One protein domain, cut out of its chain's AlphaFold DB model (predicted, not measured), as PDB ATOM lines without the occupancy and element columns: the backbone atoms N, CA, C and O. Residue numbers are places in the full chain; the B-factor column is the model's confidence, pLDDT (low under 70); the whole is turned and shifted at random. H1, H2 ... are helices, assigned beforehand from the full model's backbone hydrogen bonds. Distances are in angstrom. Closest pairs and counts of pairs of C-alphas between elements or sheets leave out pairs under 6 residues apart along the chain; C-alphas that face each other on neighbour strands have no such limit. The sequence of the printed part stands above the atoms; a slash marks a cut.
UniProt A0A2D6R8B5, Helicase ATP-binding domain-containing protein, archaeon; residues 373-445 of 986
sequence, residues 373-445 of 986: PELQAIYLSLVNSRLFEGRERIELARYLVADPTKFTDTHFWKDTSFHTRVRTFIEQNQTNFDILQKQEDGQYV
ATOM      1  N   PRO A 373      67.305 -68.192  47.894       94.38
ATOM      2  CA  PRO A 373      66.410 -67.296  47.162       94.38
ATOM      3  C   PRO A 373      67.055 -66.655  45.926       94.38
ATOM      4  O   PRO A 373      66.402 -66.509  44.896       94.38
ATOM      5  N   GLU A 374      68.348 -66.328  45.989       94.75
ATOM      6  CA  GLU A 374      69.090 -65.721  44.880       94.75
ATOM      7  C   GLU A 374      69.211 -66.681  43.692       94.75
ATOM      8  O   GLU A 374      68.975 -66.290  42.549       94.75
ATOM      9  N   LEU A 375      69.513 -67.959  43.948       94.19
ATOM     10  CA  LEU A 375      69.584 -68.973  42.895       94.19
ATOM     11  C   LEU A 375      68.199 -69.264  42.310       94.19
ATOM     12  O   LEU A 375      68.070 -69.406  41.092       94.19
ATOM     13  N   GLN A 376      67.158 -69.297  43.149       95.56
ATOM     14  CA  GLN A 376      65.771 -69.419  42.692       95.56
ATOM     15  C   GLN A 376      65.381 -68.250  41.777       95.56
ATOM     16  O   GLN A 376      64.804 -68.472  40.710       95.56
ATOM     17  N   ALA A 377      65.753 -67.018  42.135       94.94
ATOM     18  CA  ALA A 377      65.493 -65.832  41.325       94.94
ATOM     19  C   ALA A 377      66.205 -65.891  39.962       94.94
ATOM     20  O   ALA A 377      65.564 -65.663  38.933       94.94
ATOM     21  N   ILE A 378      67.495 -66.261  39.924       95.50
ATOM     22  CA  ILE A 378      68.238 -66.434  38.660       95.50
ATOM     23  C   ILE A 378      67.609 -67.554  37.822       95.50
ATOM     24  O   ILE A 378      67.428 -67.399  36.615       95.50
ATOM     25  N   TYR A 379      67.239 -68.676  38.437       95.94
ATOM     26  CA  TYR A 379      66.609 -69.792  37.736       95.94
ATOM     27  C   TYR A 379      65.263 -69.395  37.117       95.94
ATOM     28  O   TYR A 379      65.034 -69.655  35.935       95.94
ATOM     29  N   LEU A 380      64.390 -68.714  37.865       94.94
ATOM     30  CA  LEU A 380      63.114 -68.211  37.346       94.94
ATOM     31  C   LEU A 380      63.325 -67.189  36.221       94.94
ATOM     32  O   LEU A 380      62.622 -67.234  35.210       94.94
ATOM     33  N   SER A 381      64.322 -66.312  36.359       96.56
ATOM     34  CA  SER A 381      64.745 -65.378  35.310       96.56
ATOM     35  C   SER A 381      65.180 -66.123  34.042       96.56
ATOM     36  O   SER A 381      64.722 -65.802  32.945       96.56
ATOM     37  N   LEU A 382      65.975 -67.192  34.175       94.62
ATOM     38  CA  LEU A 382      66.420 -68.030  33.058       94.62
ATOM     39  C   LEU A 382      65.254 -68.755  32.376       94.62
ATOM     40  O   LEU A 382      65.177 -68.790  31.147       94.62
ATOM     41  N   VAL A 383      64.339 -69.326  33.163       91.19
ATOM     42  CA  VAL A 383      63.172 -70.063  32.657       91.19
ATOM     43  C   VAL A 383      62.238 -69.151  31.859       91.19
ATOM     44  O   VAL A 383      61.724 -69.571  30.817       91.19
ATOM     45  N   ASN A 384      62.061 -67.909  32.318       93.62
ATOM     46  CA  ASN A 384      61.202 -66.898  31.696       93.62
ATOM     47  C   ASN A 384      61.906 -66.071  30.608       93.62
ATOM     48  O   ASN A 384      61.256 -65.300  29.897       93.62
ATOM     49  N   SER A 385      63.222 -66.220  30.462       94.62
ATOM     50  CA  SER A 385      64.001 -65.449  29.503       94.62
ATOM     51  C   SER A 385      63.639 -65.805  28.061       94.62
ATOM     52  O   SER A 385      63.574 -66.972  27.667       94.62
ATOM     53  N   ARG A 386      63.469 -64.764  27.239       95.25
ATOM     54  CA  ARG A 386      63.355 -64.882  25.777       95.25
ATOM     55  C   ARG A 386      64.714 -65.001  25.087       95.25
ATOM     56  O   ARG A 386      64.759 -65.172  23.877       95.25
ATOM     57  N   LEU A 387      65.815 -64.906  25.838       91.62
ATOM     58  CA  LEU A 387      67.163 -65.015  25.285       91.62
ATOM     59  C   LEU A 387      67.501 -66.447  24.866       91.62
ATOM     60  O   LEU A 387      68.353 -66.611  24.007       91.62
ATOM     61  N   PHE A 388      66.863 -67.474  25.431       92.19
ATOM     62  CA  PHE A 388      67.206 -68.878  25.167       92.19
ATOM     63  C   PHE A 388      65.962 -69.709  24.884       92.19
ATOM     64  O   PHE A 388      64.933 -69.543  25.545       92.19
ATOM     65  N   GLU A 389      66.070 -70.667  23.968       86.50
ATOM     66  CA  GLU A 389      64.949 -71.515  23.558       86.50
ATOM     67  C   GLU A 389      65.248 -73.009  23.730       86.50
ATOM     68  O   GLU A 389      66.391 -73.464  23.646       86.50
ATOM     69  N   GLY A 390      64.189 -73.786  23.983       86.12
ATOM     70  CA  GLY A 390      64.208 -75.249  23.996       86.12
ATOM     71  C   GLY A 390      65.385 -75.861  24.764       86.12
ATOM     72  O   GLY A 390      65.481 -75.758  25.987       86.12
ATOM     73  N   ARG A 391      66.280 -76.530  24.025       83.31
ATOM     74  CA  ARG A 391      67.431 -77.257  24.577       83.31
ATOM     75  C   ARG A 391      68.476 -76.340  25.212       83.31
ATOM     76  O   ARG A 391      69.073 -76.747  26.204       83.31
ATOM     77  N   GLU A 392      68.689 -75.135  24.677       87.12
ATOM     78  CA  GLU A 392      69.660 -74.178  25.234       87.12
ATOM     79  C   GLU A 392      69.289 -73.836  26.678       87.12
ATOM     80  O   GLU A 392      70.103 -73.972  27.588       87.12
ATOM     81  N   ARG A 393      68.016 -73.483  26.894       90.00
ATOM     82  CA  ARG A 393      67.478 -73.127  28.210       90.00
ATOM     83  C   ARG A 393      67.616 -74.270  29.217       90.00
ATOM     84  O   ARG A 393      68.026 -74.036  30.347       90.00
ATOM     85  N   ILE A 394      67.314 -75.503  28.803       87.38
ATOM     86  CA  ILE A 394      67.443 -76.704  29.647       87.38
ATOM     87  C   ILE A 394      68.903 -76.934  30.051       87.38
ATOM     88  O   ILE A 394      69.184 -77.199  31.217       87.38
ATOM     89  N   GLU A 395      69.843 -76.838  29.109       86.25
ATOM     90  CA  GLU A 395      71.260 -77.068  29.398       86.25
ATOM     91  C   GLU A 395      71.845 -75.981  30.306       86.25
ATOM     92  O   GLU A 395      72.548 -76.322  31.261       86.25
ATOM     93  N   LEU A 396      71.491 -74.711  30.073       90.44
ATOM     94  CA  LEU A 396      71.856 -73.593  30.947       90.44
ATOM     95  C   LEU A 396      71.256 -73.759  32.344       90.44
ATOM     96  O   LEU A 396      71.970 -73.596  33.325       90.44
ATOM     97  N   ALA A 397      69.986 -74.158  32.451       92.12
ATOM     98  CA  ALA A 397      69.336 -74.399  33.735       92.12
ATOM     99  C   ALA A 397      70.027 -75.529  34.505       92.12
ATOM    100  O   ALA A 397      70.360 -75.373  35.674       92.12
ATOM    101  N   ARG A 398      70.330 -76.650  33.842       91.31
ATOM    102  CA  ARG A 398      71.096 -77.747  34.454       91.31
ATOM    103  C   ARG A 398      72.478 -77.290  34.921       91.31
ATOM    104  O   ARG A 398      72.925 -77.726  35.973       91.31
ATOM    105  N   TYR A 399      73.154 -76.445  34.141       89.88
ATOM    106  CA  TYR A 399      74.477 -75.932  34.492       89.88
ATOM    107  C   TYR A 399      74.416 -74.976  35.691       89.88
ATOM    108  O   TYR A 399      75.131 -75.183  36.664       89.88
ATOM    109  N   LEU A 400      73.496 -74.006  35.658       92.38
ATOM    110  CA  LEU A 400      73.247 -73.043  36.734       92.38
ATOM    111  C   LEU A 400      72.969 -73.737  38.070       92.38
ATOM    112  O   LEU A 400      73.502 -73.334  39.095       92.38
ATOM    113  N   VAL A 401      72.139 -74.781  38.057       92.00
ATOM    114  CA  VAL A 401      71.763 -75.496  39.283       92.00
ATOM    115  C   VAL A 401      72.872 -76.451  39.757       92.00
ATOM    116  O   VAL A 401      72.989 -76.714  40.952       92.00
ATOM    117  N   ALA A 402      73.694 -76.983  38.847       90.31
ATOM    118  CA  ALA A 402      74.838 -77.812  39.224       90.31
ATOM    119  C   ALA A 402      75.948 -76.979  39.884       90.31
ATOM    120  O   ALA A 402      76.441 -77.363  40.943       90.31
ATOM    121  N   ASP A 403      76.322 -75.849  39.285       89.31
ATOM    122  CA  ASP A 403      77.270 -74.916  39.889       89.31
ATOM    123  C   ASP A 403      77.048 -73.473  39.387       89.31
ATOM    124  O   ASP A 403      77.519 -73.112  38.301       89.31
ATOM    125  N   PRO A 404      76.381 -72.605  40.172       88.88
ATOM    126  CA  PRO A 404      76.139 -71.224  39.765       88.88
ATOM    127  C   PRO A 404      77.424 -70.388  39.696       88.88
ATOM    128  O   PRO A 404      77.461 -69.379  38.996       88.88
ATOM    129  N   THR A 405      78.499 -70.806  40.373       83.69
ATOM    130  CA  THR A 405      79.772 -70.062  40.400       83.69
ATOM    131  C   THR A 405      80.548 -70.197  39.093       83.69
ATOM    132  O   THR A 405      81.318 -69.315  38.725       83.69
ATOM    133  N   LYS A 406      80.305 -71.280  38.346       82.44
ATOM    134  CA  LYS A 406      80.922 -71.528  37.040       82.44
ATOM    135  C   LYS A 406      80.093 -70.975  35.882       82.44
ATOM    136  O   LYS A 406      80.568 -70.973  34.746       82.44
ATOM    137  N   PHE A 407      78.874 -70.488  36.145       83.88
ATOM    138  CA  PHE A 407      78.000 -69.874  35.143       83.88
ATOM    139  C   PHE A 407      78.565 -68.507  34.721       83.88
ATOM    140  O   PHE A 407      78.176 -67.455  35.217       83.88
ATOM    141  N   THR A 408      79.539 -68.547  33.817       79.06
ATOM    142  CA  THR A 408      80.309 -67.396  33.329       79.06
ATOM    143  C   THR A 408      80.201 -67.317  31.811       79.06
ATOM    144  O   THR A 408      79.994 -68.336  31.151       79.06
ATOM    145  N   ASP A 409      80.352 -66.126  31.230       72.06
ATOM    146  CA  ASP A 409      80.308 -65.953  29.771       72.06
ATOM    147  C   ASP A 409      81.454 -66.718  29.075       72.06
ATOM    148  O   ASP A 409      81.230 -67.409  28.078       72.06
ATOM    149  N   THR A 410      82.646 -66.725  29.679       71.12
ATOM    150  CA  THR A 410      83.840 -67.429  29.173       71.12
ATOM    151  C   THR A 410      83.662 -68.941  28.985       71.12
ATOM    152  O   THR A 410      84.285 -69.522  28.095       71.12
ATOM    153  N   HIS A 411      82.772 -69.594  29.740       71.25
ATOM    154  CA  HIS A 411      82.514 -71.031  29.592       71.25
ATOM    155  C   HIS A 411      81.801 -71.401  28.277       71.25
ATOM    156  O   HIS A 411      81.857 -72.558  27.851       71.25
ATOM    157  N   PHE A 412      81.176 -70.440  27.584       73.50
ATOM    158  CA  PHE A 412      80.307 -70.684  26.421       73.50
ATOM    159  C   PHE A 412      80.852 -70.136  25.082       73.50
ATOM    160  O   PHE A 412      80.124 -70.019  24.098       73.50
ATOM    161  N   TRP A 413      82.157 -69.870  25.022       61.22
ATOM    162  CA  TRP A 413      82.946 -69.234  23.951       61.22
ATOM    163  C   TRP A 413      82.860 -69.777  22.507       61.22
ATOM    164  O   TRP A 413      83.439 -69.167  21.610       61.22
ATOM    165  N   LYS A 414      82.169 -70.890  22.225       69.12
ATOM    166  CA  LYS A 414      82.175 -71.499  20.873       69.12
ATOM    167  C   LYS A 414      81.284 -70.788  19.846       69.12
ATOM    168  O   LYS A 414      81.469 -71.005  18.653       69.12
ATOM    169  N   ASP A 415      80.340 -69.959  20.289       76.12
ATOM    170  CA  ASP A 415      79.428 -69.195  19.429       76.12
ATOM    171  C   ASP A 415      79.287 -67.768  19.974       76.12
ATOM    172  O   ASP A 415      78.747 -67.557  21.060       76.12
ATOM    173  N   THR A 416      79.769 -66.782  19.213       79.44
ATOM    174  CA  THR A 416      79.781 -65.362  19.595       79.44
ATOM    175  C   THR A 416      78.378 -64.817  19.892       79.44
ATOM    176  O   THR A 416      78.210 -63.983  20.787       79.44
ATOM    177  N   SER A 417      77.354 -65.294  19.177       85.44
ATOM    178  CA  SER A 417      75.966 -64.859  19.372       85.44
ATOM    179  C   SER A 417      75.372 -65.446  20.653       85.44
ATOM    180  O   SER A 417      74.771 -64.726  21.451       85.44
ATOM    181  N   PHE A 418      75.601 -66.738  20.900       86.31
ATOM    182  CA  PHE A 418      75.195 -67.415  22.129       86.31
ATOM    183  C   PHE A 418      75.897 -66.812  23.347       86.31
ATOM    184  O   PHE A 418      75.247 -66.472  24.333       86.31
ATOM    185  N   HIS A 419      77.202 -66.583  23.236       85.94
ATOM    186  CA  HIS A 419      78.016 -65.937  24.256       85.94
ATOM    187  C   HIS A 419      77.483 -64.545  24.626       85.94
ATOM    188  O   HIS A 419      77.334 -64.234  25.806       85.94
ATOM    189  N   THR A 420      77.124 -63.725  23.632       89.12
ATOM    190  CA  THR A 420      76.531 -62.399  23.876       89.12
ATOM    191  C   THR A 420      75.210 -62.514  24.640       89.12
ATOM    192  O   THR A 420      75.015 -61.802  25.621       89.12
ATOM    193  N   ARG A 421      74.334 -63.462  24.267       93.38
ATOM    194  CA  ARG A 421      73.069 -63.721  24.982       93.38
ATOM    195  C   ARG A 421      73.299 -64.174  26.430       93.38
ATOM    196  O   ARG A 421      72.590 -63.714  27.322       93.38
ATOM    197  N   VAL A 422      74.288 -65.038  26.678       92.19
ATOM    198  CA  VAL A 422      74.670 -65.475  28.036       92.19
ATOM    199  C   VAL A 422      75.200 -64.309  28.864       92.19
ATOM    200  O   VAL A 422      74.752 -64.129  29.993       92.19
ATOM    201  N   ARG A 423      76.082 -63.478  28.303       92.38
ATOM    202  CA  ARG A 423      76.580 -62.277  28.983       92.38
ATOM    203  C   ARG A 423      75.444 -61.325  29.349       92.38
ATOM    204  O   ARG A 423      75.339 -60.947  30.507       92.38
ATOM    205  N   THR A 424      74.557 -61.009  28.404       94.50
ATOM    206  CA  THR A 424      73.384 -60.163  28.670       94.50
ATOM    207  C   THR A 424      72.513 -60.745  29.783       94.50
ATOM    208  O   THR A 424      72.023 -60.007  30.632       94.50
ATOM    209  N   PHE A 425      72.333 -62.068  29.819       95.81
ATOM    210  CA  PHE A 425      71.607 -62.720  30.904       95.81
ATOM    211  C   PHE A 425      72.316 -62.576  32.262       95.81
ATOM    212  O   PHE A 425      71.651 -62.317  33.264       95.81
ATOM    213  N   ILE A 426      73.643 -62.721  32.307       93.69
ATOM    214  CA  ILE A 426      74.439 -62.527  33.529       93.69
ATOM    215  C   ILE A 426      74.323 -61.078  34.012       93.69
ATOM    216  O   ILE A 426      73.965 -60.862  35.166       93.69
ATOM    217  N   GLU A 427      74.502 -60.098  33.124       94.25
ATOM    218  CA  GLU A 427      74.376 -58.666  33.429       94.25
ATOM    219  C   GLU A 427      72.987 -58.319  33.998       94.25
ATOM    220  O   GLU A 427      72.877 -57.588  34.981       94.25
ATOM    221  N   GLN A 428      71.917 -58.901  33.441       95.38
ATOM    222  CA  GLN A 428      70.540 -58.732  33.934       95.38
ATOM    223  C   GLN A 428      70.309 -59.298  35.343       95.38
ATOM    224  O   GLN A 428      69.337 -58.925  35.998       95.38
ATOM    225  N   ASN A 429      71.173 -60.202  35.805       94.75
ATOM    226  CA  ASN A 429      71.056 -60.884  37.091       94.75
ATOM    227  C   ASN A 429      72.299 -60.678  37.981       94.75
ATOM    228  O   ASN A 429      72.487 -61.432  38.940       94.75
ATOM    229  N   GLN A 430      73.133 -59.672  37.684       93.50
ATOM    230  CA  GLN A 430      74.467 -59.509  38.272       93.50
ATOM    231  C   GLN A 430      74.430 -59.471  39.802       93.50
ATOM    232  O   GLN A 430      75.180 -60.198  40.440       93.50
ATOM    233  N   THR A 431      73.487 -58.733  40.395       92.56
ATOM    234  CA  THR A 431      73.341 -58.633  41.856       92.56
ATOM    235  C   THR A 431      73.192 -59.998  42.534       92.56
ATOM    236  O   THR A 431      73.794 -60.241  43.575       92.56
ATOM    237  N   ASN A 432      72.412 -60.913  41.948       90.62
ATOM    238  CA  ASN A 432      72.221 -62.250  42.517       90.62
ATOM    239  C   ASN A 432      73.465 -63.128  42.312       90.62
ATOM    240  O   ASN A 432      73.814 -63.909  43.198       90.62
ATOM    241  N   PHE A 433      74.151 -62.990  41.171       90.38
ATOM    242  CA  PHE A 433      75.423 -63.675  40.934       90.38
ATOM    243  C   PHE A 433      76.509 -63.206  41.906       90.38
ATOM    244  O   PHE A 433      77.174 -64.053  42.495       90.38
ATOM    245  N   ASP A 434      76.626 -61.899  42.151       89.56
ATOM    246  CA  ASP A 434      77.588 -61.321  43.095       89.56
ATOM    247  C   ASP A 434      77.386 -61.870  44.513       89.56
ATOM    248  O   ASP A 434      78.348 -62.214  45.200       89.56
ATOM    249  N   ILE A 435      76.127 -62.022  44.946       86.12
ATOM    250  CA  ILE A 435      75.803 -62.620  46.246       86.12
ATOM    251  C   ILE A 435      76.234 -64.091  46.288       86.12
ATOM    252  O   ILE A 435      76.891 -64.504  47.246       86.12
ATOM    253  N   LEU A 436      75.901 -64.889  45.270       84.25
ATOM    254  CA  LEU A 436      76.260 -66.315  45.228       84.25
ATOM    255  C   LEU A 436      77.772 -66.550  45.097       84.25
ATOM    256  O   LEU A 436      78.279 -67.564  45.574       84.25
ATOM    257  N   GLN A 437      78.490 -65.626  44.459       85.69
ATOM    258  CA  GLN A 437      79.930 -65.715  44.219       85.69
ATOM    259  C   GLN A 437      80.770 -65.053  45.317       85.69
ATOM    260  O   GLN A 437      81.997 -65.134  45.266       85.69
ATOM    261  N   LYS A 438      80.145 -64.439  46.332       85.88
ATOM    262  CA  LYS A 438      80.863 -63.823  47.451       85.88
ATOM    263  C   LYS A 438      81.730 -64.861  48.176       85.88
ATOM    264  O   LYS A 438      81.225 -65.867  48.686       85.88
ATOM    265  N   GLN A 439      83.030 -64.584  48.251       79.31
ATOM    266  CA  GLN A 439      84.011 -65.381  48.984       79.31
ATOM    267  C   GLN A 439      84.566 -64.601  50.184       79.31
ATOM    268  O   GLN A 439      84.832 -63.405  50.071       79.31
ATOM    269  N   GLU A 440      84.768 -65.284  51.310       74.06
ATOM    270  CA  GLU A 440      85.522 -64.817  52.484       74.06
ATOM    271  C   GLU A 440      86.580 -65.884  52.803       74.06
ATOM    272  O   GLU A 440      86.283 -67.077  52.781       74.06
ATOM    273  N   ASP A 441      87.837 -65.473  52.989       72.31
ATOM    274  CA  ASP A 441      88.988 -66.368  53.217       72.31
ATOM    275  C   ASP A 441      89.138 -67.510  52.189       72.31
ATOM    276  O   ASP A 441      89.583 -68.615  52.493       72.31
ATOM    277  N   GLY A 442      88.756 -67.248  50.932       66.56
ATOM    278  CA  GLY A 442      88.809 -68.229  49.843       66.56
ATOM    279  C   GLY A 442      87.697 -69.287  49.882       66.56
ATOM    280  O   GLY A 442      87.666 -70.165  49.020       66.56
ATOM    281  N   GLN A 443      86.764 -69.195  50.832       68.19
ATOM    282  CA  GLN A 443      85.565 -70.025  50.900       68.19
ATOM    283  C   GLN A 443      84.340 -69.228  50.458       68.19
ATOM    284  O   GLN A 443      84.206 -68.040  50.738       68.19
ATOM    285  N   TYR A 444      83.414 -69.878  49.754       71.19
ATOM    286  CA  TYR A 444      82.143 -69.245  49.419       71.19
ATOM    287  C   TYR A 444      81.323 -69.058  50.694       71.19
ATOM    288  O   TYR A 444      80.897 -70.039  51.302       71.19
ATOM    289  N   VAL A 445      81.044 -67.802  51.047       69.38
ATOM    290  CA  VAL A 445      80.167 -67.443  52.181       69.38
ATOM    291  C   VAL A 445      78.785 -68.065  51.989       69.38
ATOM    292  O   VAL A 445      78.088 -68.433  52.932       69.38
TER     293      VAL A 445
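AT A GLANCE: This is residues 373 to 445 of the 986 residues of the protein "Helicase ATP-binding domain-containing protein" of archaeon (UniProt A0A2D6R8B5). A helical hairpin, H1 and H2 side by side, is joined by a corner of two more helices, H4 and H5, of which H5 packs on the first residues of H1. The short H3 packs on H4, and past H5 the last residues fold back on themselves in a small turn at one far end of the long axis. The printed part has 73 residues with five named helices, in the order H1, H2, H3, H4, H5, and no named strand; the class is all helix. It is compact, with a radius of gyration of the C-alphas of 12.2 A, and its outline is only just elongated, with spans of 37 by 24 by 20 A.

IN THESE COORDINATES: Find C-alpha 373 at (66.410, -67.296, 47.162); from there H1 runs through residues 373 to 384, 16.3 A from first to last C-alpha. Next comes H2, residues 390 to 402, 18.7 A long, starting from C-alpha 390 at (64.208, -75.249, 23.996). Go on to H3, residues 409 to 412, a helix of four residues, and then to H4, residues 416 to 428, 18.3 A long. H5, residues 430 to 437, is 10.2 A long and ends at C-alpha 437 at (79.930, -65.715, 44.219).

HOW THE PARTS SIT: Begin with H1 and H2, a helical hairpin: they touch, run opposite ways at a shallow tilt of 9 degrees, and their closest C-alphas, those of Tyr 379 and Ala 397, are 6.7 A apart. H1 touches H5 with residues 374 to 378 alone; the closest C-alphas, those of Glu 374 and Asn 432, are 5.2 A apart, and the two run opposite ways at a steep tilt of 49 degrees. H1 and H4 are close but not clearly touching, with the C-alphas of Leu 382 and Phe 425 closest at 7.7 A. H4 and H5 are also close but not clearly touching, with the C-alphas of Ile 426 and Phe 433 closest at 7.6 A, and stand about perpendicular at 87 degrees. H3 touches H4, where the closest C-alphas, those of Asp 409 and Arg 423, are 5.3 A apart. Among the pairs that are apart are H2 and H4, and H2 and H3. In the backbones of H1, H2, H4 and H5 every O i to N i+4 pair is within hydrogen-bond range; H3 is too short for such a pair.

THE WHOLE: Look for the two C-alphas farthest apart at Gly 390 and Asp 441, 39.3 A. After H5, residues 439 to 440 pair with residues 443 to 444, antiparallel. The printed part has no cut; the links H1 to H2, H3 to H4 and H4 to H5 are tight, and H2 to H3 is short. The mean pLDDT of the printed part is 86.7, and it is under 70 at residues 413 to 414, 442 to 443 and 445 of this model.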